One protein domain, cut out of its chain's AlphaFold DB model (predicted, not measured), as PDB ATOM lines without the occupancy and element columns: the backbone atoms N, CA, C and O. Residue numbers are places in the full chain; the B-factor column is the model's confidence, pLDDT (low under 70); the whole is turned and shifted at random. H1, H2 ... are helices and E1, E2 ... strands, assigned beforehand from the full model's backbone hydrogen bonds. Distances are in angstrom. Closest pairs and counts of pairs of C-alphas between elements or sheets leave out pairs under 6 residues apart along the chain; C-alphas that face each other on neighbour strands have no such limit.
ATOM      1  N   GLU A 179      43.760   2.560  26.296       91.81
ATOM      2  CA  GLU A 179      42.309   2.772  26.168       91.81
ATOM      3  C   GLU A 179      41.616   2.879  27.536       91.81
ATOM      4  O   GLU A 179      40.790   3.757  27.750       91.81
ATOM      5  N   LYS A 180      41.981   2.035  28.514       92.44
ATOM      6  CA  LYS A 180      41.393   2.118  29.862       92.44
ATOM      7  C   LYS A 180      41.817   3.368  30.618       92.44
ATOM      8  O   LYS A 180      41.025   3.908  31.387       92.44
ATOM      9  N   TYR A 181      43.041   3.827  30.396       90.94
ATOM     10  CA  TYR A 181      43.503   5.098  30.932       90.94
ATOM     11  C   TYR A 181      42.749   6.285  30.303       90.94
ATOM     12  O   TYR A 181      42.273   7.161  31.025       90.94
ATOM     13  N   GLU A 182      42.556   6.278  28.983       90.06
ATOM     14  CA  GLU A 182      41.778   7.290  28.258       90.06
ATOM     15  C   GLU A 182      40.310   7.321  28.712       90.06
ATOM     16  O   GLU A 182      39.778   8.389  29.024       90.06
ATOM     17  N   ASP A 183      39.666   6.152  28.810       91.44
ATOM     18  CA  ASP A 183      38.297   6.000  29.313       91.44
ATOM     19  C   ASP A 183      38.147   6.624  30.709       91.44
ATOM     20  O   ASP A 183      37.202   7.376  30.965       91.44
ATOM     21  N   PHE A 184      39.098   6.339  31.610       92.06
ATOM     22  CA  PHE A 184      39.126   6.910  32.955       92.06
ATOM     23  C   PHE A 184      39.173   8.439  32.904       92.06
ATOM     24  O   PHE A 184      38.331   9.106  33.511       92.06
ATOM     25  N   CYS A 185      40.141   9.001  32.173       90.31
ATOM     26  CA  CYS A 185      40.330  10.446  32.078       90.31
ATOM     27  C   CYS A 185      39.082  11.128  31.505       90.31
ATOM     28  O   CYS A 185      38.596  12.111  32.068       90.31
ATOM     29  N   ASN A 186      38.494  10.562  30.452       91.00
ATOM     30  CA  ASN A 186      37.275  11.080  29.837       91.00
ATOM     31  C   ASN A 186      36.073  11.046  30.792       91.00
ATOM     32  O   ASN A 186      35.318  12.022  30.862       91.00
ATOM     33  N   ALA A 187      35.909   9.964  31.557       92.38
ATOM     34  CA  ALA A 187      34.837   9.837  32.541       92.38
ATOM     35  C   ALA A 187      34.965  10.888  33.657       92.38
ATOM     36  O   ALA A 187      34.000  11.598  33.948       92.38
ATOM     37  N   VAL A 188      36.165  11.049  34.228       91.69
ATOM     38  CA  VAL A 188      36.438  12.054  35.271       91.69
ATOM     39  C   VAL A 188      36.226  13.471  34.745       91.69
ATOM     40  O   VAL A 188      35.568  14.279  35.400       91.69
ATOM     41  N   LYS A 189      36.756  13.785  33.557       91.88
ATOM     42  CA  LYS A 189      36.646  15.110  32.928       91.88
ATOM     43  C   LYS A 189      35.193  15.482  32.659       91.88
ATOM     44  O   LYS A 189      34.774  16.594  32.976       91.88
ATOM     45  N   THR A 190      34.413  14.542  32.129       92.94
ATOM     46  CA  THR A 190      32.981  14.729  31.864       92.94
ATOM     47  C   THR A 190      32.211  14.984  33.156       92.94
ATOM     48  O   THR A 190      31.455  15.953  33.240       92.94
ATOM     49  N   GLU A 191      32.428  14.159  34.183       94.06
ATOM     50  CA  GLU A 191      31.705  14.287  35.449       94.06
ATOM     51  C   GLU A 191      32.077  15.577  36.189       94.06
ATOM     52  O   GLU A 191      31.197  16.309  36.646       94.06
ATOM     53  N   LEU A 192      33.367  15.922  36.233       94.12
ATOM     54  CA  LEU A 192      33.827  17.171  36.834       94.12
ATOM     55  C   LEU A 192      33.230  18.392  36.122       94.12
ATOM     56  O   LEU A 192      32.750  19.303  36.793       94.12
ATOM     57  N   ASN A 193      33.198  18.398  34.786       94.25
ATOM     58  CA  ASN A 193      32.558  19.467  34.017       94.25
ATOM     59  C   ASN A 193      31.073  19.602  34.368       94.25
ATOM     60  O   ASN A 193      30.613  20.698  34.689       94.25
ATOM     61  N   ASN A 194      30.327  18.496  34.383       94.56
ATOM     62  CA  ASN A 194      28.906  18.503  34.731       94.56
ATOM     63  C   ASN A 194      28.658  19.061  36.140       94.56
ATOM     64  O   ASN A 194      27.744  19.863  36.346       94.56
ATOM     65  N   ILE A 195      29.485  18.661  37.107       94.88
ATOM     66  CA  ILE A 195      29.424  19.149  38.485       94.88
ATOM     67  C   ILE A 195      29.713  20.650  38.544       94.88
ATOM     68  O   ILE A 195      28.958  21.384  39.180       94.88
ATOM     69  N   LEU A 196      30.780  21.116  37.890       94.38
ATOM     70  CA  LEU A 196      31.175  22.524  37.905       94.38
ATOM     71  C   LEU A 196      30.119  23.421  37.251       94.38
ATOM     72  O   LEU A 196      29.854  24.507  37.763       94.38
ATOM     73  N   VAL A 197      29.461  22.962  36.181       94.25
ATOM     74  CA  VAL A 197      28.347  23.687  35.550       94.25
ATOM     75  C   VAL A 197      27.161  23.815  36.506       94.25
ATOM     76  O   VAL A 197      26.727  24.931  36.786       94.25
ATOM     77  N   LYS A 198      26.683  22.701  37.081       94.19
ATOM     78  CA  LYS A 198      25.561  22.708  38.043       94.19
ATOM     79  C   LYS A 198      25.869  23.550  39.285       94.19
ATOM     80  O   LYS A 198      25.008  24.271  39.801       94.19
ATOM     81  N   PHE A 199      27.105  23.466  39.777       92.94
ATOM     82  CA  PHE A 199      27.591  24.293  40.874       92.94
ATOM     83  C   PHE A 199      27.589  25.776  40.482       92.94
ATOM     84  O   PHE A 199      27.052  26.603  41.215       92.94
ATOM     85  N   GLY A 200      28.103  26.118  39.301       92.81
ATOM     86  CA  GLY A 200      28.084  27.478  38.773       92.81
ATOM     87  C   GLY A 200      26.681  28.083  38.700       92.81
ATOM     88  O   GLY A 200      26.446  29.170  39.228       92.81
ATOM     89  N   GLU A 201      25.718  27.341  38.148       93.06
ATOM     90  CA  GLU A 201      24.308  27.749  38.065       93.06
ATOM     91  C   GLU A 201      23.698  28.023  39.448       93.06
ATOM     92  O   GLU A 201      22.991  29.013  39.642       93.06
ATOM     93  N   SER A 202      24.021  27.181  40.433       90.94
ATOM     94  CA  SER A 202      23.498  27.295  41.800       90.94
ATOM     95  C   SER A 202      24.102  28.466  42.586       90.94
ATOM     96  O   SER A 202      23.473  28.984  43.512       90.94
ATOM     97  N   TYR A 203      25.317  28.893  42.231       90.06
ATOM     98  CA  TYR A 203      26.095  29.879  42.987       90.06
ATOM     99  C   TYR A 203      26.494  31.118  42.167       90.06
ATOM    100  O   TYR A 203      27.323  31.906  42.622       90.06
ATOM    101  N   ASN A 204      25.857  31.343  41.011       89.31
ATOM    102  CA  ASN A 204      26.092  32.488  40.122       89.31
ATOM    103  C   ASN A 204      27.578  32.661  39.751       89.31
ATOM    104  O   ASN A 204      28.148  33.744  39.905       89.31
ATOM    105  N   ALA A 205      28.183  31.570  39.292       93.31
ATOM    106  CA  ALA A 205      29.548  31.489  38.784       93.31
ATOM    107  C   ALA A 205      29.538  30.756  37.431       93.31
ATOM    108  O   ALA A 205      28.671  29.913  37.203       93.31
ATOM    109  N   ASP A 206      30.466  31.066  36.525       93.75
ATOM    110  CA  ASP A 206      30.476  30.479  35.176       93.75
ATOM    111  C   ASP A 206      31.726  29.643  34.891       93.75
ATOM    112  O   ASP A 206      32.729  30.132  34.378       93.75
ATOM    113  N   PHE A 207      31.642  28.346  35.184       93.56
ATOM    114  CA  PHE A 207      32.739  27.412  34.932       93.56
ATOM    115  C   PHE A 207      32.749  26.832  33.504       93.56
ATOM    116  O   PHE A 207      33.646  26.061  33.181       93.56
ATOM    117  N   ARG A 208      31.787  27.172  32.628       91.56
ATOM    118  CA  ARG A 208      31.601  26.494  31.321       91.56
ATOM    119  C   ARG A 208      32.744  26.714  30.336       91.56
ATOM    120  O   ARG A 208      32.977  25.869  29.479       91.56
ATOM    121  N   SER A 209      33.421  27.857  30.420       88.62
ATOM    122  CA  SER A 209      34.534  28.185  29.526       88.62
ATOM    123  C   SER A 209      35.873  27.628  30.003       88.62
ATOM    124  O   SER A 209      36.842  27.707  29.256       88.62
ATOM    125  N   ILE A 210      35.942  27.085  31.221       92.50
ATOM    126  CA  ILE A 210      37.207  26.704  31.845       92.50
ATOM    127  C   ILE A 210      37.673  25.375  31.274       92.50
ATOM    128  O   ILE A 210      37.038  24.339  31.463       92.50
ATOM    129  N   GLN A 211      38.805  25.420  30.584       91.81
ATOM    130  CA  GLN A 211      39.470  24.249  30.037       91.81
ATOM    131  C   GLN A 211      40.520  23.729  31.015       91.81
ATOM    132  O   GLN A 211      41.232  24.500  31.661       91.81
ATOM    133  N   PHE A 212      40.622  22.407  31.107       91.62
ATOM    134  CA  PHE A 212      41.652  21.738  31.886       91.62
ATOM    135  C   PHE A 212      42.046  20.395  31.270       91.62
ATOM    136  O   PHE A 212      41.273  19.752  30.553       91.62
ATOM    137  N   GLU A 213      43.255  19.963  31.607       88.31
ATOM    138  CA  GLU A 213      43.814  18.654  31.285       88.31
ATOM    139  C   GLU A 213      43.902  17.802  32.550       88.31
ATOM    140  O   GLU A 213      44.198  18.310  33.634       88.31
ATOM    141  N   LEU A 214      43.679  16.497  32.413       85.69
ATOM    142  CA  LEU A 214      43.980  15.540  33.469       85.69
ATOM    143  C   LEU A 214      45.360  14.948  33.212       85.69
ATOM    144  O   LEU A 214      45.637  14.436  32.133       85.69
ATOM    145  N   LYS A 215      46.230  15.009  34.217       81.50
ATOM    146  CA  LYS A 215      47.548  14.372  34.186       81.50
ATOM    147  C   LYS A 215      47.711  13.533  35.432       81.50
ATOM    148  O   LYS A 215      47.263  13.927  36.505       81.50
ATOM    149  N   ILE A 216      48.353  12.382  35.311       80.50
ATOM    150  CA  ILE A 216      48.717  11.606  36.490       80.50
ATOM    151  C   ILE A 216      50.029  12.130  37.077       80.50
ATOM    152  O   ILE A 216      50.906  12.616  36.365       80.50
ATOM    153  N   GLN A 217      50.153  12.018  38.386       78.12
ATOM    154  CA  GLN A 217      51.332  12.354  39.156       78.12
ATOM    155  C   GLN A 217      51.567  11.262  40.196       78.12
ATOM    156  O   GLN A 217      50.775  10.329  40.351       78.12
ATOM    157  N   GLY A 218      52.663  11.371  40.938       77.88
ATOM    158  CA  GLY A 218      52.821  10.505  42.090       77.88
ATOM    159  C   GLY A 218      53.504   9.185  41.778       77.88
ATOM    160  O   GLY A 218      54.215   8.991  40.784       77.88
ATOM    161  N   SER A 219      53.328   8.267  42.718       84.19
ATOM    162  CA  SER A 219      54.062   7.009  42.755       84.19
ATOM    163  C   SER A 219      53.688   6.042  41.623       84.19
ATOM    164  O   SER A 219      54.555   5.307  41.160       84.19
ATOM    165  N   SER A 220      52.461   6.113  41.105       87.12
ATOM    166  CA  SER A 220      51.930   5.315  39.983       87.12
ATOM    167  C   SER A 220      52.720   5.436  38.671       87.12
ATOM    168  O   SER A 220      52.653   4.550  37.823       87.12
ATOM    169  N   LEU A 221      53.507   6.499  38.489       86.50
ATOM    170  CA  LEU A 221      54.374   6.659  37.315       86.50
ATOM    171  C   LEU A 221      55.648   5.808  37.377       86.50
ATOM    172  O   LEU A 221      56.234   5.473  36.349       86.50
ATOM    173  N   ARG A 222      56.096   5.485  38.591       87.38
ATOM    174  CA  ARG A 222      57.434   4.937  38.873       87.38
ATOM    175  C   ARG A 222      57.410   3.664  39.722       87.38
ATOM    176  O   ARG A 222      58.460   3.121  40.039       87.38
ATOM    177  N   LYS A 223      56.219   3.195  40.083       90.81
ATOM    178  CA  LYS A 223      55.930   1.973  40.841       90.81
ATOM    179  C   LYS A 223      54.952   1.099  40.057       90.81
ATOM    180  O   LYS A 223      54.409   1.563  39.059       90.81
ATOM    181  N   ARG A 224      54.715  -0.139  40.500       90.38
ATOM    182  CA  ARG A 224      53.828  -1.080  39.792       90.38
ATOM    183  C   ARG A 224      52.858  -1.811  40.706       90.38
ATOM    184  O   ARG A 224      53.226  -2.216  41.806       90.38
ATOM    185  N   PHE A 225      51.655  -2.067  40.220       90.06
ATOM    186  CA  PHE A 225      50.818  -3.136  40.749       90.06
ATOM    187  C   PHE A 225      51.257  -4.477  40.150       90.06
ATOM    188  O   PHE A 225      51.774  -4.550  39.037       90.06
ATOM    189  N   LEU A 226      51.025  -5.574  40.876       86.94
ATOM    190  CA  LEU A 226      51.344  -6.923  40.383       86.94
ATOM    191  C   LEU A 226      50.525  -7.319  39.146       86.94
ATOM    192  O   LEU A 226      50.922  -8.218  38.412       86.94
ATOM    193  N   THR A 227      49.391  -6.655  38.929       85.81
ATOM    194  CA  THR A 227      48.500  -6.862  37.785       85.81
ATOM    195  C   THR A 227      48.879  -6.027  36.566       85.81
ATOM    196  O   THR A 227      48.233  -6.173  35.531       85.81
ATOM    197  N   ASP A 228      49.867  -5.134  36.675       89.56
ATOM    198  CA  ASP A 228      50.203  -4.233  35.577       89.56
ATOM    199  C   ASP A 228      50.830  -4.995  34.402       89.56
ATOM    200  O   ASP A 228      51.744  -5.805  34.599       89.56
ATOM    201  N   PRO A 229      50.401  -4.703  33.164       90.50
ATOM    202  CA  PRO A 229      51.009  -5.284  31.979       90.50
ATOM    203  C   PRO A 229      52.418  -4.723  31.744       90.50
ATOM    204  O   PRO A 229      52.742  -3.589  32.123       90.50
ATOM    205  N   PHE A 230      53.238  -5.511  31.050       91.19
ATOM    206  CA  PHE A 230      54.567  -5.126  30.577       91.19
ATOM    207  C   PHE A 230      54.576  -5.021  29.045       91.19
ATOM    208  O   PHE A 230      53.887  -5.810  28.393       91.19
ATOM    209  N   PRO A 231      55.330  -4.069  28.460       88.56
ATOM    210  CA  PRO A 231      55.604  -4.060  27.028       88.56
ATOM    211  C   PRO A 231      56.237  -5.368  26.562       88.56
ATOM    212  O   PRO A 231      56.940  -6.043  27.318       88.56
ATOM    213  N   GLU A 232      56.045  -5.684  25.285       87.75
ATOM    214  CA  GLU A 232      56.745  -6.796  24.649       87.75
ATOM    215  C   GLU A 232      58.270  -6.630  24.783       87.75
ATOM    216  O   GLU A 232      58.813  -5.538  24.615       87.75
ATOM    217  N   GLY A 233      58.962  -7.724  25.113       86.19
ATOM    218  CA  GLY A 233      60.418  -7.736  25.278       86.19
ATOM    219  C   GLY A 233      60.935  -7.219  26.625       86.19
ATOM    220  O   GLY A 233      62.150  -7.177  26.810       86.19
ATOM    221  N   VAL A 234      60.058  -6.855  27.570       89.88
ATOM    222  CA  VAL A 234      60.452  -6.468  28.932       89.88
ATOM    223  C   VAL A 234      60.112  -7.583  29.916       89.88
ATOM    224  O   VAL A 234      58.950  -7.964  30.042       89.88
ATOM    225  N   ASP A 235      61.115  -8.087  30.637       89.06
ATOM    226  CA  ASP A 235      60.931  -9.153  31.622       89.06
ATOM    227  C   ASP A 235      60.419  -8.577  32.962       89.06
ATOM    228  O   ASP A 235      61.090  -7.750  33.585       89.06
ATOM    229  N   PRO A 236      59.240  -8.998  33.461       89.12
ATOM    230  CA  PRO A 236      58.726  -8.554  34.759       89.12
ATOM    231  C   PRO A 236      59.627  -8.893  35.956       89.12
ATOM    232  O   PRO A 236      59.462  -8.297  37.029       89.12
ATOM    233  N   SER A 237      60.531  -9.870  35.811       90.06
ATOM    234  CA  SER A 237      61.455 -10.299  36.863       90.06
ATOM    235  C   SER A 237      62.548  -9.264  37.160       90.06
ATOM    236  O   SER A 237      62.979  -9.160  38.308       90.06
ATOM    237  N   ASP A 238      62.872  -8.398  36.191       89.25
ATOM    238  CA  ASP A 238      63.803  -7.269  36.352       89.25
ATOM    239  C   ASP A 238      63.302  -6.214  37.353       89.25
ATOM    240  O   ASP A 238      64.059  -5.355  37.802       89.25
ATOM    241  N   TYR A 239      62.017  -6.277  37.715       90.94
ATOM    242  CA  TYR A 239      61.339  -5.322  38.596       90.94
ATOM    243  C   TYR A 239      60.780  -5.994  39.855       90.94
ATOM    244  O   TYR A 239      59.815  -5.520  40.472       90.94
ATOM    245  N   VAL A 240      61.333  -7.148  40.234       82.44
ATOM    246  CA  VAL A 240      61.068  -7.778  41.534       82.44
ATOM    247  C   VAL A 240      61.640  -6.877  42.632       82.44
ATOM    248  O   VAL A 240      62.807  -6.506  42.589       82.44
ATOM    249  N   GLY A 241      60.810  -6.500  43.607       82.19
ATOM    250  CA  GLY A 241      61.183  -5.566  44.681       82.19
ATOM    251  C   GLY A 241      60.741  -4.117  44.458       82.19
ATOM    252  O   GLY A 241      60.858  -3.300  45.369       82.19
ATOM    253  N   LEU A 242      60.168  -3.793  43.291       89.25
ATOM    254  CA  LEU A 242      59.522  -2.498  43.101       89.25
ATOM    255  C   LEU A 242      58.255  -2.428  43.961       89.25
ATOM    256  O   LEU A 242      57.392  -3.302  43.868       89.25
ATOM    257  N   ASP A 243      58.150  -1.387  44.786       88.75
ATOM    258  CA  ASP A 243      56.994  -1.206  45.664       88.75
ATOM    259  C   ASP A 243      55.705  -1.015  44.862       88.75
ATOM    260  O   ASP A 243      55.715  -0.503  43.740       88.75
ATOM    261  N   VAL A 244      54.581  -1.329  45.501       88.69
ATOM    262  CA  VAL A 244      53.252  -1.000  44.987       88.69
ATOM    263  C   VAL A 244      52.987   0.505  45.169       88.69
ATOM    264  O   VAL A 244      53.419   1.084  46.176       88.69
ATOM    265  N   PRO A 245      52.321   1.180  44.211       87.06
ATOM    266  CA  PRO A 245      51.814   2.533  44.421       87.06
ATOM    267  C   PRO A 245      50.898   2.583  45.651       87.06
ATOM    268  O   PRO A 245      50.119   1.662  45.883       87.06
ATOM    269  N   GLY A 246      51.002   3.646  46.453       82.69
ATOM    270  CA  GLY A 246      50.117   3.827  47.613       82.69
ATOM    271  C   GLY A 246      48.728   4.308  47.201       82.69
ATOM    272  O   GLY A 246      47.720   3.810  47.686       82.69
ATOM    273  N   ASP A 247      48.703   5.260  46.279       84.75
ATOM    274  CA  ASP A 247      47.526   5.894  45.711       84.75
ATOM    275  C   ASP A 247      47.773   6.243  44.236       84.75
ATOM    276  O   ASP A 247      48.883   6.096  43.702       84.75
ATOM    277  N   ILE A 248      46.709   6.686  43.567       86.50
ATOM    278  CA  ILE A 248      46.763   7.226  42.210       86.50
ATOM    279  C   ILE A 248      46.403   8.711  42.288       86.50
ATOM    280  O   ILE A 248      45.247   9.072  42.514       86.50
ATOM    281  N   GLU A 249      47.403   9.578  42.128       86.44
ATOM    282  CA  GLU A 249      47.245  11.031  42.211       86.44
ATOM    283  C   GLU A 249      47.068  11.634  40.811       86.44
ATOM    284  O   GLU A 249      47.906  11.456  39.932       86.44
ATOM    285  N   PHE A 250      45.992  12.388  40.602       85.94
ATOM    286  CA  PHE A 250      45.725  13.134  39.377       85.94
ATOM    287  C   PHE A 250      45.826  14.641  39.617       85.94
ATOM    288  O   PHE A 250      45.209  15.199  40.528       85.94
ATOM    289  N   GLY A 251      46.563  15.321  38.751       86.75
ATOM    290  CA  GLY A 251      46.536  16.766  38.620       86.75
ATOM    291  C   GLY A 251      45.543  17.212  37.546       86.75
ATOM    292  O   GLY A 251      45.516  16.677  36.441       86.75
ATOM    293  N   ILE A 252      44.739  18.215  37.879       89.94
ATOM    294  CA  ILE A 252      43.854  18.944  36.974       89.94
ATOM    295  C   ILE A 252      44.586  20.231  36.600       89.94
ATOM    296  O   ILE A 252      44.668  21.163  37.404       89.94
ATOM    297  N   PHE A 253      45.170  20.259  35.408       88.12
ATOM    298  CA  PHE A 253      46.020  21.346  34.942       88.12
ATOM    299  C   PHE A 253      45.228  22.336  34.105       88.12
ATOM    300  O   PHE A 253      44.553  21.962  33.154       88.12
ATOM    301  N   MET A 254      45.351  23.610  34.451       91.56
ATOM    302  CA  MET A 254      44.800  24.728  33.696       91.56
ATOM    303  C   MET A 254      45.955  25.602  33.222       91.56
ATOM    304  O   MET A 254      46.976  25.706  33.908       91.56
ATOM    305  N   ASP A 255      45.835  26.231  32.059       91.31
ATOM    306  CA  ASP A 255      46.740  27.331  31.724       91.31
ATOM    307  C   ASP A 255      46.500  28.536  32.656       91.31
ATOM    308  O   ASP A 255      45.645  28.512  33.544       91.31
ATOM    309  N   GLU A 256      47.303  29.583  32.497       90.75
ATOM    310  CA  GLU A 256      47.220  30.775  33.338       90.75
ATOM    311  C   GLU A 256      45.835  31.437  33.297       90.75
ATOM    312  O   GLU A 256      45.256  31.694  34.353       90.75
ATOM    313  N   GLU A 257      45.272  31.634  32.105       93.94
ATOM    314  CA  GLU A 257      43.977  32.293  31.916       93.94
ATOM    315  C   GLU A 257      42.822  31.476  32.516       93.94
ATOM    316  O   GLU A 257      41.952  32.015  33.215       93.94
ATOM    317  N   ASN A 258      42.824  30.163  32.281       95.19
ATOM    318  CA  ASN A 258      41.822  29.247  32.808       95.19
ATOM    319  C   ASN A 258      41.931  29.119  34.326       95.19
ATOM    320  O   ASN A 258      40.904  29.125  35.004       95.19
ATOM    321  N   PHE A 259      43.145  29.064  34.881       93.50
ATOM    322  CA  PHE A 259      43.343  28.972  36.326       93.50
ATOM    323  C   PHE A 259      42.875  30.245  37.040       93.50
ATOM    324  O   PHE A 259      42.166  30.175  38.046       93.50
ATOM    325  N   GLU A 260      43.215  31.422  36.512       92.81
ATOM    326  CA  GLU A 260      42.761  32.700  37.066       92.81
ATOM    327  C   GLU A 260      41.244  32.862  36.961       92.81
ATOM    328  O   GLU A 260      40.592  33.277  37.926       92.81
ATOM    329  N   SER A 261      40.663  32.471  35.823       94.94
ATOM    330  CA  SER A 261      39.212  32.438  35.652       94.94
ATOM    331  C   SER A 261      38.560  31.482  36.647       94.94
ATOM    332  O   SER A 261      37.607  31.866  37.318       94.94
ATOM    333  N   PHE A 262      39.117  30.287  36.845       95.38
ATOM    334  CA  PHE A 262      38.632  29.326  37.833       95.38
ATOM    335  C   PHE A 262      38.640  29.894  39.252       95.38
ATOM    336  O   PHE A 262      37.629  29.824  39.951       95.38
ATOM    337  N   VAL A 263      39.735  30.533  39.670       93.75
ATOM    338  CA  VAL A 263      39.830  31.179  40.988       93.75
ATOM    339  C   VAL A 263      38.811  32.315  41.134       93.75
ATOM    340  O   VAL A 263      38.172  32.431  42.185       93.75
ATOM    341  N   ARG A 264      38.613  33.131  40.093       94.38
ATOM    342  CA  ARG A 264      37.598  34.197  40.080       94.38
ATOM    343  C   ARG A 264      36.190  33.632  40.257       94.38
ATOM    344  O   ARG A 264      35.438  34.133  41.092       94.38
ATOM    345  N   GLU A 265      35.846  32.577  39.525       95.12
ATOM    346  CA  GLU A 265      34.526  31.950  39.606       95.12
ATOM    347  C   GLU A 265      34.288  31.255  40.953       95.12
ATOM    348  O   GLU A 265      33.196  31.355  41.519       95.12
ATOM    349  N   LEU A 266      35.323  30.663  41.564       93.75
ATOM    350  CA  LEU A 266      35.252  30.227  42.964       93.75
ATOM    351  C   LEU A 266      34.965  31.404  43.914       93.75
ATOM    352  O   LEU A 266      34.212  31.246  44.877       93.75
ATOM    353  N   GLY A 267      35.526  32.587  43.646       92.44
ATOM    354  CA  GLY A 267      35.252  33.820  44.393       92.44
ATOM    355  C   GLY A 267      33.803  34.299  44.263       92.44
ATOM    356  O   GLY A 267      33.176  34.655  45.267       92.44
ATOM    357  N   ASN A 268      33.237  34.232  43.056       92.62
ATOM    358  CA  ASN A 268      31.819  34.514  42.812       92.62
ATOM    359  C   ASN A 268      30.926  33.550  43.609       92.62
ATOM    360  O   ASN A 268      30.023  33.983  44.337       92.62
ATOM    361  N   ALA A 269      31.245  32.253  43.566       91.81
ATOM    362  CA  ALA A 269      30.518  31.234  44.312       91.81
ATOM    363  C   ALA A 269      30.628  31.425  45.836       91.81
ATOM    364  O   ALA A 269      29.634  31.302  46.558       91.81
ATOM    365  N   LEU A 270      31.810  31.800  46.341       90.88
ATOM    366  CA  LEU A 270      32.047  32.101  47.755       90.88
ATOM    367  C   LEU A 270      31.115  33.210  48.268       90.88
ATOM    368  O   LEU A 270      30.548  33.079  49.357       90.88
ATOM    369  N   ALA A 271      30.941  34.283  47.489       87.12
ATOM    370  CA  ALA A 271      30.084  35.410  47.854       87.12
ATOM    371  C   ALA A 271      28.609  34.996  48.011       87.12
ATOM    372  O   ALA A 271      27.909  35.514  48.885       87.12
ATOM    373  N   LYS A 272      28.149  34.032  47.203       86.06
ATOM    374  CA  LYS A 272      26.786  33.478  47.261       86.06
ATOM    375  C   LYS A 272      26.616  32.382  48.308       86.06
ATOM    376  O   LYS A 272      25.548  32.284  48.902       86.06
ATOM    377  N   ALA A 273      27.669  31.633  48.624       84.06
ATOM    378  CA  ALA A 273      27.673  30.629  49.690       84.06
ATOM    379  C   ALA A 273      27.660  31.234  51.113       84.06
ATOM    380  O   ALA A 273      27.800  30.511  52.104       84.06
ATOM    381  N   LYS A 274      27.525  32.560  51.256       76.38
ATOM    382  CA  LYS A 274      27.490  33.253  52.550       76.38
ATOM    383  C   LYS A 274      26.342  32.705  53.414       76.38
ATOM    384  O   LYS A 274      25.177  32.814  53.055       76.38
ATOM    385  N   GLY A 275      26.685  32.109  54.557       71.69
ATOM    386  CA  GLY A 275      25.742  31.414  55.448       71.69
ATOM    387  C   GLY A 275      25.823  29.882  55.395       71.69
ATOM    388  O   GLY A 275      25.366  29.220  56.320       71.69
ATOM    389  N   GLN A 276      26.489  29.300  54.392       77.19
ATOM    390  CA  GLN A 276      26.785  27.864  54.312       77.19
ATOM    391  C   GLN A 276      28.177  27.580  54.898       77.19
ATOM    392  O   GLN A 276      29.152  27.375  54.177       77.19
ATOM    393  N   GLY A 277      28.272  27.617  56.233       82.19
ATOM    394  CA  GLY A 277      29.533  27.772  56.980       82.19
ATOM    395  C   GLY A 277      30.716  26.911  56.511       82.19
ATOM    396  O   GLY A 277      31.803  27.445  56.293       82.19
ATOM    397  N   LYS A 278      30.525  25.599  56.306       86.25
ATOM    398  CA  LYS A 278      31.622  24.705  55.886       86.25
ATOM    399  C   LYS A 278      32.053  24.927  54.432       86.25
ATOM    400  O   LYS A 278      33.252  25.034  54.188       86.25
ATOM    401  N   LEU A 279      31.111  25.041  53.491       87.19
ATOM    402  CA  LEU A 279      31.424  25.286  52.076       87.19
ATOM    403  C   LEU A 279      32.112  26.646  51.896       87.19
ATOM    404  O   LEU A 279      33.167  26.722  51.274       87.19
ATOM    405  N   ASN A 280      31.569  27.700  52.512       88.69
ATOM    406  CA  ASN A 280      32.146  29.044  52.459       88.69
ATOM    407  C   ASN A 280      33.587  29.064  53.003       88.69
ATOM    408  O   ASN A 280      34.494  29.562  52.341       88.69
ATOM    409  N   SER A 281      33.824  28.437  54.161       88.50
ATOM    410  CA  SER A 281      35.171  28.320  54.730       88.50
ATOM    411  C   SER A 281      36.141  27.600  53.787       88.50
ATOM    412  O   SER A 281      37.275  28.049  53.623       88.50
ATOM    413  N   LYS A 282      35.705  26.514  53.139       91.25
ATOM    414  CA  LYS A 282      36.564  25.686  52.282       91.25
ATOM    415  C   LYS A 282      36.867  26.335  50.935       91.25
ATOM    416  O   LYS A 282      38.015  26.265  50.506       91.25
ATOM    417  N   LEU A 283      35.904  27.029  50.330       90.31
ATOM    418  CA  LEU A 283      36.135  27.867  49.147       90.31
ATOM    419  C   LEU A 283      37.119  29.003  49.463       90.31
ATOM    420  O   LEU A 283      38.070  29.221  48.719       90.31
ATOM    421  N   GLY A 284      36.954  29.676  50.608       89.12
ATOM    422  CA  GLY A 284      37.882  30.720  51.048       89.12
ATOM    423  C   GLY A 284      39.306  30.195  51.260       89.12
ATOM    424  O   GLY A 284      40.270  30.820  50.817       89.12
ATOM    425  N   SER A 285      39.462  29.023  51.887       88.00
ATOM    426  CA  SER A 285      40.770  28.365  52.015       88.00
ATOM    427  C   SER A 285      41.376  27.996  50.659       88.00
ATOM    428  O   SER A 285      42.565  28.223  50.465       88.00
ATOM    429  N   ALA A 286      40.573  27.468  49.730       87.00
ATOM    430  CA  ALA A 286      41.012  27.107  48.383       87.00
ATOM    431  C   ALA A 286      41.561  28.321  47.614       87.00
ATOM    432  O   ALA A 286      42.685  28.270  47.123       87.00
ATOM    433  N   ILE A 287      40.820  29.435  47.591       88.06
ATOM    434  CA  ILE A 287      41.224  30.681  46.916       88.06
ATOM    435  C   ILE A 287      42.497  31.266  47.543       88.06
ATOM    436  O   ILE A 287      43.435  31.628  46.835       88.06
ATOM    437  N   ASN A 288      42.563  31.319  48.877       85.56
ATOM    438  CA  ASN A 288      43.738  31.837  49.583       85.56
ATOM    439  C   ASN A 288      44.995  30.998  49.327       85.56
ATOM    440  O   ASN A 288      46.103  31.533  49.325       85.56
ATOM    441  N   TYR A 289      44.833  29.687  49.159       79.88
ATOM    442  CA  TYR A 289      45.934  28.785  48.849       79.88
ATOM    443  C   TYR A 289      46.386  28.928  47.389       79.88
ATOM    444  O   TYR A 289      47.589  29.034  47.143       79.88
ATOM    445  N   ALA A 290      45.436  29.072  46.457       83.00
ATOM    446  CA  ALA A 290      45.703  29.330  45.041       83.00
ATOM    447  C   ALA A 290      46.630  30.533  44.841       83.00
ATOM    448  O   ALA A 290      47.639  30.429  44.148       83.00
ATOM    449  N   GLY A 291      46.338  31.649  45.520       72.31
ATOM    450  CA  GLY A 291      47.135  32.875  45.424       72.31
ATOM    451  C   GLY A 291      48.557  32.767  45.988       72.31
ATOM    452  O   GLY A 291      49.375  33.640  45.721       72.31
ATOM    453  N   LYS A 292      48.866  31.723  46.771       72.00
ATOM    454  CA  LYS A 292      50.196  31.512  47.367       72.00
ATOM    455  C   LYS A 292      51.031  30.474  46.630       72.00
ATOM    456  O   LYS A 292      52.242  30.626  46.567       72.00
ATOM    457  N   GLN A 293      50.393  29.415  46.138       71.00
ATOM    458  CA  GLN A 293      51.084  28.203  45.689       71.00
ATOM    459  C   GLN A 293      50.763  27.832  44.230       71.00
ATOM    460  O   GLN A 293      51.300  26.859  43.710       71.00
ATOM    461  N   SER A 294      49.904  28.603  43.543       81.06
ATOM    462  CA  SER A 294      49.415  28.283  42.188       81.06
ATOM    463  C   SER A 294      48.771  26.888  42.086       81.06
ATOM    464  O   SER A 294      48.800  26.236  41.043       81.06
ATOM    465  N   GLU A 295      48.175  26.430  43.189       84.69
ATOM    466  CA  GLU A 295      47.506  25.137  43.319       84.69
ATOM    467  C   GLU A 295      46.279  25.234  44.230       84.69
ATOM    468  O   GLU A 295      46.208  26.074  45.130       84.69
ATOM    469  N   ILE A 296      45.303  24.353  44.013       85.75
ATOM    470  CA  ILE A 296      44.080  24.262  44.815       85.75
ATOM    471  C   ILE A 296      43.866  22.807  45.235       85.75
ATOM    472  O   ILE A 296      43.823  21.893  44.412       85.75
ATOM    473  N   SER A 297      43.689  22.585  46.538       82.88
ATOM    474  CA  SER A 297      43.253  21.285  47.059       82.88
ATOM    475  C   SER A 297      41.812  20.990  46.634       82.88
ATOM    476  O   SER A 297      40.939  21.847  46.745       82.88
ATOM    477  N   ASN A 298      41.538  19.745  46.247       84.31
ATOM    478  CA  ASN A 298      40.202  19.246  45.905       84.31
ATOM    479  C   ASN A 298      39.210  19.183  47.088       84.31
ATOM    480  O   ASN A 298      38.040  18.874  46.887       84.31
ATOM    481  N   ASN A 299      39.635  19.492  48.317       85.75
ATOM    482  CA  ASN A 299      38.819  19.342  49.525       85.75
ATOM    483  C   ASN A 299      37.490  20.115  49.502       85.75
ATOM    484  O   ASN A 299      36.562  19.748  50.223       85.75
ATOM    485  N   PHE A 300      37.380  21.197  48.724       88.62
ATOM    486  CA  PHE A 300      36.123  21.939  48.600       88.62
ATOM    487  C   PHE A 300      35.035  21.124  47.878       88.62
ATOM    488  O   PHE A 300      33.860  21.294  48.199       88.62
ATOM    489  N   LEU A 301      35.412  20.191  46.992       91.31
ATOM    490  CA  LEU A 301      34.482  19.314  46.271       91.31
ATOM    491  C   LEU A 301      33.675  18.419  47.226       91.31
ATOM    492  O   LEU A 301      32.503  18.158  46.975       91.31
ATOM    493  N   MET A 302      34.235  18.032  48.378       90.62
ATOM    494  CA  MET A 302      33.501  17.260  49.398       90.62
ATOM    495  C   MET A 302      32.269  17.992  49.954       90.62
ATOM    496  O   MET A 302      31.411  17.377  50.582       90.62
ATOM    497  N   TYR A 303      32.191  19.312  49.770       89.94
ATOM    498  CA  TYR A 303      31.106  20.152  50.277       89.94
ATOM    499  C   TYR A 303      30.149  20.620  49.180       89.94
ATOM    500  O   TYR A 303      29.221  21.373  49.475       89.94
ATOM    501  N   ILE A 304      30.364  20.182  47.937       89.94
ATOM    502  CA  ILE A 304      29.433  20.387  46.830       89.94
ATOM    503  C   ILE A 304      28.538  19.142  46.765       89.94
ATOM    504  O   ILE A 304      29.045  18.061  46.459       89.94
ATOM    505  N   PRO A 305      27.238  19.251  47.096       88.50
ATOM    506  CA  PRO A 305      26.338  18.105  47.097       88.50
ATOM    507  C   PRO A 305      26.055  17.618  45.672       88.50
ATOM    508  O   PRO A 305      25.878  18.418  44.751       88.50
ATOM    509  N   THR A 306      25.964  16.301  45.511       89.38
ATOM    510  CA  THR A 306      25.563  15.630  44.265       89.38
ATOM    511  C   THR A 306      24.560  14.520  44.578       89.38
ATOM    512  O   THR A 306      24.365  14.154  45.737       89.38
ATOM    513  N   GLU A 307      23.933  13.939  43.553       84.62
ATOM    514  CA  GLU A 307      23.051  12.770  43.722       84.62
ATOM    515  C   GLU A 307      23.788  11.554  44.312       84.62
ATOM    516  O   GLU A 307      23.177  10.707  44.957       84.62
ATOM    517  N   GLN A 308      25.114  11.500  44.147       79.44
ATOM    518  CA  GLN A 308      25.998  10.443  44.649       79.44
ATOM    519  C   GLN A 308      26.617  10.784  46.019       79.44
ATOM    520  O   GLN A 308      27.538  10.110  46.473       79.44
ATOM    521  N   GLY A 309      26.129  11.835  46.686       87.94
ATOM    522  CA  GLY A 309      26.627  12.313  47.973       87.94
ATOM    523  C   GLY A 309      27.364  13.641  47.835       87.94
ATOM    524  O   GLY A 309      26.808  14.692  48.162       87.94
ATOM    525  N   ASN A 310      28.609  13.610  47.362       92.19
ATOM    526  CA  ASN A 310      29.404  14.818  47.129       92.19
ATOM    527  C   ASN A 310      30.203  14.752  45.822       92.19
ATOM    528  O   ASN A 310      30.394  13.682  45.243       92.19
ATOM    529  N   ALA A 311      30.676  15.908  45.360       92.75
ATOM    530  CA  ALA A 311      31.384  16.023  44.092       92.75
ATOM    531  C   ALA A 311      32.715  15.264  44.055       92.75
ATOM    532  O   ALA A 311      33.087  14.772  42.995       92.75
ATOM    533  N   LEU A 312      33.434  15.161  45.179       91.62
ATOM    534  CA  LEU A 312      34.713  14.451  45.200       91.62
ATOM    535  C   LEU A 312      34.512  12.945  44.984       91.62
ATOM    536  O   LEU A 312      35.213  12.344  44.176       91.62
ATOM    537  N   ASP A 313      33.544  12.348  45.673       90.69
ATOM    538  CA  ASP A 313      33.214  10.933  45.480       90.69
ATOM    539  C   ASP A 313      32.628  10.693  44.083       90.69
ATOM    540  O   ASP A 313      32.955   9.700  43.430       90.69
ATOM    541  N   ALA A 314      31.832  11.645  43.585       90.94
ATOM    542  CA  ALA A 314      31.229  11.560  42.261       90.94
ATOM    543  C   ALA A 314      32.257  11.537  41.125       90.94
ATOM    544  O   ALA A 314      32.057  10.810  40.165       90.94
ATOM    545  N   ILE A 315      33.386  12.249  41.232       91.38
ATOM    546  CA  ILE A 315      34.440  12.169  40.205       91.38
ATOM    547  C   ILE A 315      35.335  10.930  40.353       91.38
ATOM    548  O   ILE A 315      35.943  10.508  39.376       91.38
ATOM    549  N   LYS A 316      35.421  10.319  41.542       89.62
ATOM    550  CA  LYS A 316      36.235   9.108  41.773       89.62
ATOM    551  C   LYS A 316      35.586   7.854  41.180       89.62
ATOM    552  O   LYS A 316      36.277   7.008  40.618       89.62
ATOM    553  N   ASN A 317      34.265   7.727  41.300       85.06
ATOM    554  CA  ASN A 317      33.548   6.483  41.002       85.06
ATOM    555  C   ASN A 317      33.439   6.108  39.506       85.06
ATOM    556  O   ASN A 317      33.662   4.937  39.196       85.06
ATOM    557  N   PRO A 318      33.127   7.023  38.565       79.75
ATOM    558  CA  PRO A 318      32.887   6.677  37.162       79.75
ATOM    559  C   PRO A 318      34.107   6.060  36.477       79.75
ATOM    560  O   PRO A 318      33.982   5.100  35.722       79.75
ATOM    561  N   GLY A 319      35.297   6.588  36.775       77.88
ATOM    562  CA  GLY A 319      36.550   6.079  36.228       77.88
ATOM    563  C   GLY A 319      37.039   4.803  36.917       77.88
ATOM    564  O   GLY A 319      37.736   4.004  36.298       77.88
ATOM    565  N   PHE A 320      36.671   4.557  38.177       87.50
ATOM    566  CA  PHE A 320      37.318   3.527  38.998       87.50
ATOM    567  C   PHE A 320      37.249   2.109  38.410       87.50
ATOM    568  O   PHE A 320      38.196   1.344  38.559       87.50
ATOM    569  N   GLN A 321      36.191   1.771  37.667       88.06
ATOM    570  CA  GLN A 321      36.070   0.475  36.978       88.06
ATOM    571  C   GLN A 321      37.176   0.205  35.936       88.06
ATOM    572  O   GLN A 321      37.362  -0.937  35.519       88.06
ATOM    573  N   HIS A 322      37.888   1.247  35.494       89.06
ATOM    574  CA  HIS A 322      38.993   1.164  34.539       89.06
ATOM    575  C   HIS A 322      40.360   0.994  35.226       89.06
ATOM    576  O   HIS A 322      41.355   0.763  34.538       89.06
ATOM    577  N   ILE A 323      40.409   1.085  36.562       89.56
ATOM    578  CA  ILE A 323      41.621   0.908  37.361       89.56
ATOM    579  C   ILE A 323      41.748  -0.553  37.808       89.56
ATOM    580  O   ILE A 323      40.802  -1.173  38.288       89.56
ATOM    581  N   THR A 324      42.954  -1.102  37.697       85.81
ATOM    582  CA  THR A 324      43.329  -2.438  38.171       85.81
ATOM    583  C   THR A 324      44.304  -2.351  39.338       85.81
ATOM    584  O   THR A 324      45.185  -1.501  39.348       85.81
ATOM    585  N   GLY A 325      44.195  -3.257  40.310       83.31
ATOM    586  CA  GLY A 325      45.168  -3.373  41.405       83.31
ATOM    587  C   GLY A 325      44.971  -2.395  42.570       83.31
ATOM    588  O   GLY A 325      45.536  -2.628  43.637       83.31
ATOM    589  N   LEU A 326      44.128  -1.367  42.413       87.56
ATOM    590  CA  LEU A 326      43.733  -0.466  43.497       87.56
ATOM    591  C   LEU A 326      42.479  -1.008  44.213       87.56
ATOM    592  O   LEU A 326      41.492  -1.321  43.544       87.56
ATOM    593  N   PRO A 327      42.475  -1.136  45.552       84.75
ATOM    594  CA  PRO A 327      41.376  -1.779  46.272       84.75
ATOM    595  C   PRO A 327      40.143  -0.882  46.424       84.75
ATOM    596  O   PRO A 327      39.045  -1.394  46.645       84.75
ATOM    597  N   SER A 328      40.307   0.442  46.345       88.38
ATOM    598  CA  SER A 328      39.243   1.403  46.624       88.38
ATOM    599  C   SER A 328      39.366   2.670  45.784       88.38
ATOM    600  O   SER A 328      40.452   3.219  45.612       88.38
ATOM    601  N   ALA A 329      38.222   3.206  45.351       87.00
ATOM    602  CA  ALA A 329      38.141   4.527  44.728       87.00
ATOM    603  C   ALA A 329      38.578   5.650  45.688       87.00
ATOM    604  O   ALA A 329      38.960   6.735  45.249       87.00
ATOM    605  N   ALA A 330      38.564   5.398  47.004       86.94
ATOM    606  CA  ALA A 330      39.065   6.338  48.003       86.94
ATOM    607  C   ALA A 330      40.550   6.684  47.792       86.94
ATOM    608  O   ALA A 330      40.928   7.824  48.063       86.94
ATOM    609  N   ASP A 331      41.329   5.755  47.230       88.25
ATOM    610  CA  ASP A 331      42.768   5.887  46.972       88.25
ATOM    611  C   ASP A 331      43.077   6.581  45.629       88.25
ATOM    612  O   ASP A 331      44.222   6.638  45.185       88.25
ATOM    613  N   VAL A 332      42.054   7.124  44.959       89.19
ATOM    614  CA  VAL A 332      42.207   8.031  43.817       89.19
ATOM    615  C   VAL A 332      42.141   9.467  44.325       89.19
ATOM    616  O   VAL A 332      41.135   9.873  44.909       89.19
ATOM    617  N   ASN A 333      43.189  10.256  44.109       88.38
ATOM    618  CA  ASN A 333      43.318  11.616  44.631       88.38
ATOM    619  C   ASN A 333      43.390  12.649  43.503       88.38
ATOM    620  O   ASN A 333      43.880  12.355  42.420       88.38
ATOM    621  N   PHE A 334      42.907  13.868  43.763       88.44
ATOM    622  CA  PHE A 334      42.883  14.956  42.781       88.44
ATOM    623  C   PHE A 334      43.455  16.246  43.364       88.44
ATOM    624  O   PHE A 334      43.243  16.559  44.538       88.44
ATOM    625  N   LYS A 335      44.113  17.053  42.537       88.81
ATOM    626  CA  LYS A 335      44.534  18.410  42.897       88.81
ATOM    627  C   LYS A 335      44.522  19.298  41.661       88.81
ATOM    628  O   LYS A 335      44.751  18.809  40.566       88.81
ATOM    629  N   PHE A 336      44.223  20.582  41.815       90.19
ATOM    630  CA  PHE A 336      44.192  21.519  40.692       90.19
ATOM    631  C   PHE A 336      45.469  22.348  40.669       90.19
ATOM    632  O   PHE A 336      45.939  22.785  41.724       90.19
ATOM    633  N   PHE A 337      45.987  22.616  39.477       87.50
ATOM    634  CA  PHE A 337      47.252  23.308  39.281       87.50
ATOM    635  C   PHE A 337      47.163  24.324  38.149       87.50
ATOM    636  O   PHE A 337      46.552  24.068  37.110       87.50
ATOM    637  N   LYS A 338      47.859  25.448  38.326       88.12
ATOM    638  CA  LYS A 338      48.288  26.279  37.203       88.12
ATOM    639  C   LYS A 338      49.446  25.572  36.498       88.12
ATOM    640  O   LYS A 338      50.371  25.080  37.145       88.12
ATOM    641  N   SER A 339      49.409  25.527  35.176       82.06
ATOM    642  CA  SER A 339      50.472  24.938  34.363       82.06
ATOM    643  C   SER A 339      51.812  25.611  34.667       82.06
ATOM    644  O   SER A 339      51.896  26.834  34.761       82.06
ATOM    645  N   GLY A 340      52.857  24.802  34.864       70.31
ATOM    646  CA  GLY A 340      54.188  25.278  35.257       70.31
ATOM    647  C   GLY A 340      54.378  25.565  36.755       70.31
ATOM    648  O   GLY A 340      55.466  25.987  37.141       70.31
ATOM    649  N   ALA A 341      53.373  25.340  37.612       68.56
ATOM    650  CA  ALA A 341      53.515  25.503  39.060       68.56
ATOM    651  C   ALA A 341      54.448  24.450  39.692       68.56
ATOM    652  O   ALA A 341      54.412  23.272  39.340       68.56
ATOM    653  N   THR A 342      55.212  24.866  40.708       53.66
ATOM    654  CA  THR A 342      56.169  24.038  41.465       53.66
ATOM    655  C   THR A 342      55.522  22.830  42.155       53.66
ATOM    656  O   THR A 342      56.103  21.751  42.231       53.66
ATOM    657  N   GLY A 343      54.279  22.976  42.629       52.00
ATOM    658  CA  GLY A 343      53.498  21.868  43.196       52.00
ATOM    659  C   GLY A 343      53.158  20.774  42.175       52.00
ATOM    660  O   GLY A 343      52.871  19.644  42.561       52.00
ATOM    661  N   GLY A 344      53.249  21.097  40.881       49.91
ATOM    662  CA  GLY A 344      53.103  20.177  39.761       49.91
ATOM    663  C   GLY A 344      54.357  19.350  39.444       49.91
ATOM    664  O   GLY A 344      54.302  18.554  38.522       49.91
ATOM    665  N   LEU A 345      55.466  19.508  40.179       46.75
ATOM    666  CA  LEU A 345      56.775  18.887  39.889       46.75
ATOM    667  C   LEU A 345      56.946  17.435  40.397       46.75
ATOM    668  O   LEU A 345      58.066  16.967  40.588       46.75
TER     669      LEU A 345
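Overview. This is residues 179 to 345 of the 353 residues of an uncharacterized protein of Mucilaginibacter oryzae (UniProt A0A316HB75). A strongly twisted sheet of four strands has helices over one face, the long H1 with the shorter H6 side by side with it, and H3 at one end; H4 folds back from H3 as the second helix of a helical hairpin and lies beside the strands, over none of them. From the other end a loop arm with the small helix H2 reaches out, and residues 229 to 235 of it stick out free. The printed part has 167 residues, with six named helices and four named strands in the order H1 E1 H2 E2 H3 H4 E3 H5 H6 E4; the class is mixed, helices and strands. The sheet runs E1 E2 E4 E3 and is mixed, with E2 and E4 parallel and the other pairs antiparallel. The whole is compact, with a radius of gyration of the C-alphas of 17.4 A, yet elongated, spanning 57 by 34 by 26 A.

Arrangement. Start with H1, residues 179 to 203, then look at the sheet: E1, residues 213 to 217, E2, residues 248 to 254, E4, residues 332 to 338, and E3, residues 295 to 297. H1 is on this sheet, over E1, and at 57 degrees to it on the local plane it runs slantwise to the strands. Between E1 and E2 you will find N 215 and O 251 at 2.9 A, within hydrogen-bond range. H2, residues 236 to 239, is not on the sheet and touches no helix. Between E2 and E4, N 252 and O 335 are 2.8 A apart, and between E4 and E3, N 296 and O 336 are 2.8 A apart, both within hydrogen-bond range. H3, residues 256 to 272, is on the same face as H1, over E4 and E3 at a height of 12.0 A over the sheet. With its residues 265 to 272 alone it touches H1, the closest C-alphas being those of Ala 269 and Tyr 203, 4.8 A apart. H4, residues 277 to 293, forms a helical hairpin with H3, the closest C-alphas being those of Asn 280 and Leu 270, 5.6 A apart, at a shallow tilt of 25 degrees, opposite ways. H4 is on the sheet, on the same face, but over none of the strands. H5, residues 298 to 303, only grazes the sheet with residues 298 to 299; it touches H4, with the closest C-alphas, of Phe 300 and Lys 282, 5.3 A apart. H6, residues 311 to 320, touches H5, where the C-alphas of Leu 312 and Leu 301 come closest at 5.0 A. H6 also touches H1, where the C-alphas of Gly 319 and Phe 184 come closest at 4.2 A, at a shallow tilt of 19 degrees, opposite ways. In H1 and H3 every O i to N i+4 pair is within hydrogen-bond range; H4 has 12 of 13, H6 4 of 6 and H5 0 of 2, beside 3 of 3 O i to N i+3 pairs in H5, while H2 is too short for an i+4 pair.

Along the chain. Find C-alpha 179 at (42.309, 2.772, 26.168); from there H1 runs 35.8 A to C-alpha 203. E1 spans 12.6 A, H2 5.7 A and E2 19.6 A. H3 begins at C-alpha 256, at (47.220, 30.775, 33.338), and spans 24.9 A; H4 spans 24.3 A. E3 spans 6.8 A, H5 10.1 A and H6 14.7 A. E4 runs 20.3 A and ends at C-alpha 338, at (48.288, 26.279, 37.203).

Size, cuts and confidence. The C-alphas farthest apart are those of Gly 233 and Gly 275, at 60.4 A. The printed part has no cut. The links E1 to H2 and H6 to E4 are long. The mean pLDDT of the printed part is 87.2, and residues 341 to 345 are under 70.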